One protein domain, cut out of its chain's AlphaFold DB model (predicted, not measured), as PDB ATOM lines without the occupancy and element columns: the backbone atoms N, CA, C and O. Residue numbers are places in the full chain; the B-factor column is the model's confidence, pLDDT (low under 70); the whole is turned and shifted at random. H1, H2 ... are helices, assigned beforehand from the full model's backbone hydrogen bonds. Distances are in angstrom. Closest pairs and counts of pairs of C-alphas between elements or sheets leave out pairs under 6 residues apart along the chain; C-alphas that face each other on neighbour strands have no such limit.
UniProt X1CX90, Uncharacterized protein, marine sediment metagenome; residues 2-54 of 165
ATOM      1  N   GLU A   2     126.504 -14.186 -41.713       74.81
ATOM      2  CA  GLU A   2     125.429 -13.250 -42.093       74.81
ATOM      3  C   GLU A   2     124.035 -13.727 -41.658       74.81
ATOM      4  O   GLU A   2     123.239 -12.919 -41.198       74.81
ATOM      5  N   GLU A   3     123.768 -15.035 -41.716       86.50
ATOM      6  CA  GLU A   3     122.454 -15.594 -41.364       86.50
ATOM      7  C   GLU A   3     122.251 -15.796 -39.850       86.50
ATOM      8  O   GLU A   3     121.235 -15.389 -39.294       86.50
ATOM      9  N   HIS A   4     123.231 -16.389 -39.160       89.25
ATOM     10  CA  HIS A   4     123.094 -16.786 -37.750       89.25
ATOM     11  C   HIS A   4     123.770 -15.829 -36.759       89.25
ATOM     12  O   HIS A   4     123.759 -16.092 -35.562       89.25
ATOM     13  N   GLY A   5     124.391 -14.738 -37.216       92.38
ATOM     14  CA  GLY A   5     125.132 -13.797 -36.367       92.38
ATOM     15  C   GLY A   5     126.413 -14.370 -35.738       92.38
ATOM     16  O   GLY A   5     126.691 -15.569 -35.811       92.38
ATOM     17  N   MET A   6     127.199 -13.486 -35.120       94.31
ATOM     18  CA  MET A   6     128.453 -13.802 -34.414       94.31
ATOM     19  C   MET A   6     128.256 -13.715 -32.890       94.31
ATOM     20  O   MET A   6     127.140 -13.918 -32.404       94.31
ATOM     21  N   TYR A   7     129.329 -13.443 -32.147       95.06
ATOM     22  CA  TYR A   7     129.339 -13.268 -30.698       95.06
ATOM     23  C   TYR A   7     128.317 -12.230 -30.231       95.06
ATOM     24  O   TYR A   7     128.218 -11.134 -30.790       95.06
ATOM     25  N   LEU A   8     127.587 -12.578 -29.175       94.62
ATOM     26  CA  LEU A   8     126.737 -11.654 -28.434       94.62
ATOM     27  C   LEU A   8     127.409 -11.287 -27.116       94.62
ATOM     28  O   LEU A   8     128.158 -12.080 -26.554       94.62
ATOM     29  N   ASN A   9     127.121 -10.086 -26.624       93.81
ATOM     30  CA  ASN A   9     127.635  -9.607 -25.349       93.81
ATOM     31  C   ASN A   9     126.593  -9.836 -24.242       93.81
ATOM     32  O   ASN A   9     125.402  -9.594 -24.456       93.81
ATOM     33  N   GLY A  10     127.032 -10.300 -23.076       94.38
ATOM     34  CA  GLY A  10     126.172 -10.625 -21.941       94.38
ATOM     35  C   GLY A  10     126.920 -11.391 -20.852       94.38
ATOM     36  O   GLY A  10     128.118 -11.631 -20.962       94.38
ATOM     37  N   ASP A  11     126.202 -11.816 -19.811       95.12
ATOM     38  CA  ASP A  11     126.774 -12.543 -18.663       95.12
ATOM     39  C   ASP A  11     127.006 -14.045 -18.954       95.12
ATOM     40  O   ASP A  11     126.750 -14.918 -18.120       95.12
ATOM     41  N   PHE A  12     127.466 -14.366 -20.164       97.00
ATOM     42  CA  PHE A  12     127.710 -15.725 -20.644       97.00
ATOM     43  C   PHE A  12     128.966 -15.790 -21.524       97.00
ATOM     44  O   PHE A  12     129.329 -14.781 -22.123       97.00
ATOM     45  N   PRO A  13     129.605 -16.969 -21.656       97.31
ATOM     46  CA  PRO A  13     130.721 -17.141 -22.578       97.31
ATOM     47  C   PRO A  13     130.207 -16.995 -24.015       97.31
ATOM     48  O   PRO A  13     129.349 -17.768 -24.455       97.31
ATOM     49  N   GLU A  14     130.679 -15.979 -24.726       96.12
ATOM     50  CA  GLU A  14     130.128 -15.530 -26.005       96.12
ATOM     51  C   GLU A  14     130.313 -16.550 -27.132       96.12
ATOM     52  O   GLU A  14     129.446 -16.700 -27.994       96.12
ATOM     53  N   ASP A  15     131.427 -17.282 -27.114       94.81
ATOM     54  CA  ASP A  15     131.728 -18.338 -28.075       94.81
ATOM     55  C   ASP A  15     130.823 -19.556 -27.858       94.81
ATOM     56  O   ASP A  15     130.254 -20.101 -28.804       94.81
ATOM     57  N   TYR A  16     130.629 -19.946 -26.602       96.50
ATOM     58  CA  TYR A  16     129.756 -21.035 -26.202       96.50
ATOM     59  C   TYR A  16     128.287 -20.731 -26.499       96.50
ATOM     60  O   TYR A  16     127.583 -21.586 -27.040       96.50
ATOM     61  N   GLU A  17     127.827 -19.515 -26.194       97.44
ATOM     62  CA  GLU A  17     126.480 -19.059 -26.541       97.44
ATOM     63  C   GLU A  17     126.244 -19.110 -28.048       97.44
ATOM     64  O   GLU A  17     125.218 -19.639 -28.476       97.44
ATOM     65  N   MET A  18     127.208 -18.634 -28.842       97.00
ATOM     66  CA  MET A  18     127.118 -18.666 -30.299       97.00
ATOM     67  C   MET A  18     126.913 -20.097 -30.805       97.00
ATOM     68  O   MET A  18     126.012 -20.334 -31.611       97.00
ATOM     69  N   TRP A  19     127.683 -21.067 -30.299       96.25
ATOM     70  CA  TRP A  19     127.510 -22.472 -30.679       96.25
ATOM     71  C   TRP A  19     126.130 -23.015 -30.311       96.25
ATOM     72  O   TRP A  19     125.504 -23.681 -31.133       96.25
ATOM     73  N   LEU A  20     125.634 -22.723 -29.104       96.69
ATOM     74  CA  LEU A  20     124.304 -23.160 -28.678       96.69
ATOM     75  C   LEU A  20     123.198 -22.551 -29.543       96.69
ATOM     76  O   LEU A  20     122.286 -23.263 -29.947       96.69
ATOM     77  N   ARG A  21     123.305 -21.263 -29.876       96.75
ATOM     78  CA  ARG A  21     122.343 -20.562 -30.729       96.75
ATOM     79  C   ARG A  21     122.337 -21.084 -32.158       96.75
ATOM     80  O   ARG A  21     121.277 -21.205 -32.759       96.75
ATOM     81  N   TRP A  22     123.503 -21.407 -32.706       96.81
ATOM     82  CA  TRP A  22     123.601 -22.028 -34.025       96.81
ATOM     83  C   TRP A  22     122.977 -23.429 -34.021       96.81
ATOM     84  O   TRP A  22     122.185 -23.744 -34.908       96.81
ATOM     85  N   LEU A  23     123.270 -24.248 -33.006       95.19
ATOM     86  CA  LEU A  23     122.661 -25.576 -32.848       95.19
ATOM     87  C   LEU A  23     121.133 -25.494 -32.710       95.19
ATOM     88  O   LEU A  23     120.421 -26.259 -33.352       95.19
ATOM     89  N   ASP A  24     120.637 -24.535 -31.930       95.31
ATOM     90  CA  ASP A  24     119.209 -24.231 -31.761       95.31
ATOM     91  C   ASP A  24     118.523 -23.798 -33.071       95.31
ATOM     92  O   ASP A  24     117.327 -23.998 -33.251       95.31
ATOM     93  N   GLN A  25     119.286 -23.254 -34.022       95.06
ATOM     94  CA  GLN A  25     118.821 -22.909 -35.370       95.06
ATOM     95  C   GLN A  25     119.043 -24.039 -36.392       95.06
ATOM     96  O   GLN A  25     118.854 -23.839 -37.591       95.06
ATOM     97  N   GLY A  26     119.438 -25.234 -35.942       93.75
ATOM     98  CA  GLY A  26     119.617 -26.412 -36.793       93.75
ATOM     99  C   GLY A  26     120.959 -26.483 -37.527       93.75
ATOM    100  O   GLY A  26     121.139 -27.347 -38.391       93.75
ATOM    101  N   VAL A  27     121.922 -25.617 -37.193       95.56
ATOM    102  CA  VAL A  27     123.270 -25.670 -37.774       95.56
ATOM    103  C   VAL A  27     123.959 -26.968 -37.355       95.56
ATOM    104  O   VAL A  27     124.036 -27.308 -36.176       95.56
ATOM    105  N   LYS A  28     124.516 -27.688 -38.330       93.25
ATOM    106  CA  LYS A  28     125.289 -28.911 -38.091       93.25
ATOM    107  C   LYS A  28     126.771 -28.580 -37.973       93.25
ATOM    108  O   LYS A  28     127.344 -27.955 -38.861       93.25
ATOM    109  N   ILE A  29     127.394 -29.041 -36.893       91.06
ATOM    110  CA  ILE A  29     128.817 -28.834 -36.612       91.06
ATOM    111  C   ILE A  29     129.558 -30.151 -36.849       91.06
ATOM    112  O   ILE A  29     129.120 -31.206 -36.392       91.06
ATOM    113  N   ALA A  30     130.688 -30.095 -37.552       91.94
ATOM    114  CA  ALA A  30     131.518 -31.259 -37.846       91.94
ATOM    115  C   ALA A  30     132.977 -31.014 -37.447       91.94
ATOM    116  O   ALA A  30     133.487 -29.899 -37.543       91.94
ATOM    117  N   LYS A  31     133.662 -32.082 -37.026       91.19
ATOM    118  CA  LYS A  31     135.108 -32.059 -36.794       91.19
ATOM    119  C   LYS A  31     135.833 -32.219 -38.129       91.19
ATOM    120  O   LYS A  31     135.566 -33.165 -38.866       91.19
ATOM    121  N   LEU A  32     136.775 -31.325 -38.410       93.19
ATOM    122  CA  LEU A  32     137.636 -31.434 -39.584       93.19
ATOM    123  C   LEU A  32     138.837 -32.349 -39.280       93.19
ATOM    124  O   LEU A  32     139.356 -32.316 -38.162       93.19
ATOM    125  N   PRO A  33     139.291 -33.171 -40.243       91.44
ATOM    126  CA  PRO A  33     140.412 -34.091 -40.039       91.44
ATOM    127  C   PRO A  33     141.783 -33.393 -40.030       91.44
ATOM    128  O   PRO A  33     142.778 -34.021 -39.679       91.44
ATOM    129  N   GLY A  34     141.850 -32.117 -40.421       93.31
ATOM    130  CA  GLY A  34     143.077 -31.323 -40.460       93.31
ATOM    131  C   GLY A  34     143.228 -30.376 -39.269       93.31
ATOM    132  O   GLY A  34     142.251 -30.012 -38.614       93.31
ATOM    133  N   ILE A  35     144.465 -29.940 -39.024       91.38
ATOM    134  CA  ILE A  35     144.753 -28.828 -38.113       91.38
ATOM    135  C   ILE A  35     144.336 -27.537 -38.820       91.38
ATOM    136  O   ILE A  35     144.803 -27.253 -39.919       91.38
ATOM    137  N   VAL A  36     143.437 -26.782 -38.194       92.81
ATOM    138  CA  VAL A  36     142.878 -25.535 -38.747       92.81
ATOM    139  C   VAL A  36     143.210 -24.301 -37.908       92.81
ATOM    140  O   VAL A  36     142.773 -23.206 -38.244       92.81
ATOM    141  N   LEU A  37     143.939 -24.471 -36.801       89.62
ATOM    142  CA  LEU A  37     144.229 -23.396 -35.858       89.62
ATOM    143  C   LEU A  37     145.582 -23.606 -35.173       89.62
ATOM    144  O   LEU A  37     145.843 -24.695 -34.658       89.62
ATOM    145  N   ASP A  38     146.362 -22.531 -35.087       89.19
ATOM    146  CA  ASP A  38     147.498 -22.409 -34.176       89.19
ATOM    147  C   ASP A  38     147.022 -21.782 -32.860       89.19
ATOM    148  O   ASP A  38     146.474 -20.679 -32.826       89.19
ATOM    149  N   TRP A  39     147.175 -22.518 -31.759       87.94
ATOM    150  CA  TRP A  39     146.682 -22.096 -30.450       87.94
ATOM    151  C   TRP A  39     147.687 -21.193 -29.735       87.94
ATOM    152  O   TRP A  39     148.820 -21.593 -29.471       87.94
ATOM    153  N   HIS A  40     147.231 -20.010 -29.322       87.19
ATOM    154  CA  HIS A  40     147.977 -19.116 -28.441       87.19
ATOM    155  C   HIS A  40     147.396 -19.169 -27.027       87.19
ATOM    156  O   HIS A  40     146.268 -18.736 -26.793       87.19
ATOM    157  N   ASP A  41     148.169 -19.701 -26.079       89.38
ATOM    158  CA  ASP A  41     147.723 -19.879 -24.698       89.38
ATOM    159  C   ASP A  41     148.399 -18.891 -23.734       89.38
ATOM    160  O   ASP A  41     149.421 -19.201 -23.126       89.38
ATOM    161  N   SER A  42     147.829 -17.690 -23.591       92.25
ATOM    162  CA  SER A  42     148.325 -16.683 -22.644       92.25
ATOM    163  C   SER A  42     147.666 -16.799 -21.267       92.25
ATOM    164  O   SER A  42     146.504 -17.193 -21.126       92.25
ATOM    165  N   GLU A  43     148.387 -16.400 -20.219       91.06
ATOM    166  CA  GLU A  43     147.839 -16.340 -18.857       91.06
ATOM    167  C   GLU A  43     146.673 -15.345 -18.740       91.06
ATOM    168  O   GLU A  43     145.761 -15.573 -17.949       91.06
ATOM    169  N   GLN A  44     146.655 -14.292 -19.569       91.62
ATOM    170  CA  GLN A  44     145.612 -13.257 -19.567       91.62
ATOM    171  C   GLN A  44     144.456 -13.518 -20.549       91.62
ATOM    172  O   GLN A  44     143.697 -12.600 -20.856       91.62
ATOM    173  N   ARG A  45     144.320 -14.730 -21.105       91.81
ATOM    174  CA  ARG A  45     143.208 -15.022 -22.024       91.81
ATOM    175  C   ARG A  45     141.858 -14.886 -21.306       91.81
ATOM    176  O   ARG A  45     141.714 -15.343 -20.172       91.81
ATOM    177  N   LEU A  46     140.855 -14.350 -22.007       90.75
ATOM    178  CA  LEU A  46     139.514 -14.083 -21.463       90.75
ATOM    179  C   LEU A  46     138.906 -15.299 -20.754       90.75
ATOM    180  O   LEU A  46     138.431 -15.183 -19.630       90.75
ATOM    181  N   THR A  47     139.050 -16.490 -21.342       90.69
ATOM    182  CA  THR A  47     138.539 -17.752 -20.777       90.69
ATOM    183  C   THR A  47     139.125 -18.128 -19.407       90.69
ATOM    184  O   THR A  47     138.607 -19.035 -18.757       90.69
ATOM    185  N   ARG A  48     140.219 -17.487 -18.964       90.50
ATOM    186  CA  ARG A  48     140.822 -17.668 -17.630       90.50
ATOM    187  C   ARG A  48     140.455 -16.562 -16.652       90.50
ATOM    188  O   ARG A  48     140.339 -16.836 -15.460       90.50
ATOM    189  N   THR A  49     140.364 -15.327 -17.130       93.00
ATOM    190  CA  THR A  49     140.339 -14.142 -16.265       93.00
ATOM    191  C   THR A  49     138.973 -13.485 -16.177       93.00
ATOM    192  O   THR A  49     138.699 -12.810 -15.187       93.00
ATOM    193  N   ASP A  50     138.128 -13.651 -17.193       95.12
ATOM    194  CA  ASP A  50     136.856 -12.946 -17.276       95.12
ATOM    195  C   ASP A  50     135.716 -13.742 -16.596       95.12
ATOM    196  O   ASP A  50     135.534 -14.934 -16.880       95.12
ATOM    197  N   PRO A  51     134.930 -13.121 -15.691       95.38
ATOM    198  CA  PRO A  51     133.806 -13.767 -15.014       95.38
ATOM    199  C   PRO A  51     132.734 -14.371 -15.932       95.38
ATOM    200  O   PRO A  51     132.062 -15.315 -15.498       95.38
ATOM    201  N   ILE A  52     132.574 -13.891 -17.174       96.25
ATOM    202  CA  ILE A  52     131.587 -14.453 -18.116       96.25
ATOM    203  C   ILE A  52     131.906 -15.908 -18.495       96.25
ATOM    204  O   ILE A  52     131.009 -16.661 -18.863       96.25
ATOM    205  N   TYR A  53     133.157 -16.344 -18.304       96.50
ATOM    206  CA  TYR A  53     133.616 -17.720 -18.517       96.50
ATOM    207  C   TYR A  53     133.535 -18.597 -17.257       96.50
ATOM    208  O   TYR A  53     134.096 -19.696 -17.204       96.50
ATOM    209  N   SER A  54     132.834 -18.147 -16.214       95.31
ATOM    210  CA  SER A  54     132.671 -18.934 -14.994       95.31
ATOM    211  C   SER A  54     131.820 -20.190 -15.217       95.31
ATOM    212  O   SER A  54     130.877 -20.207 -16.009       95.31
TER     213      SER A  54
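Overview. This is residues 2 to 54 of the 165 residues of an uncharacterized protein of marine sediment metagenome (UniProt X1CX90). There is little regular structure here: a large, loose open loop with H1 on one side and the short H2 across from H1's first end. Residues 2 to 13 fold back into H1, and residues 30 to 45 of the link stand free, sweeping round an empty middle. The printed part has 53 residues with two named helices, H1 then H2, and no named strand; the class is all helix, with only 15 residues in named elements. It is loose, with a radius of gyration of the C-alphas of 13.4 A and spans of 34 by 31 by 19 A.

Arrangement. Look first at H1, residues 14 to 24, where every O i to N i+4 pair is within hydrogen-bond range. H2, residues 46 to 49, is too short for such a pair; its one O i to N i+3 pair is within range. H1 and H2 are apart.

Along the chain. Find C-alpha 14 at (130.128, -15.530, -26.005); from there H1 runs 15.1 A to C-alpha 24. H2 ends at C-alpha 49, (140.339, -14.142, -16.265).

Size, cuts and confidence. The farthest C-alphas, Gly 26 and Glu 43, are 34.9 A apart. The 21-residue link from H1 to H2 is long. The printed part has no cut, and no printed residue is under 70 in pLDDT.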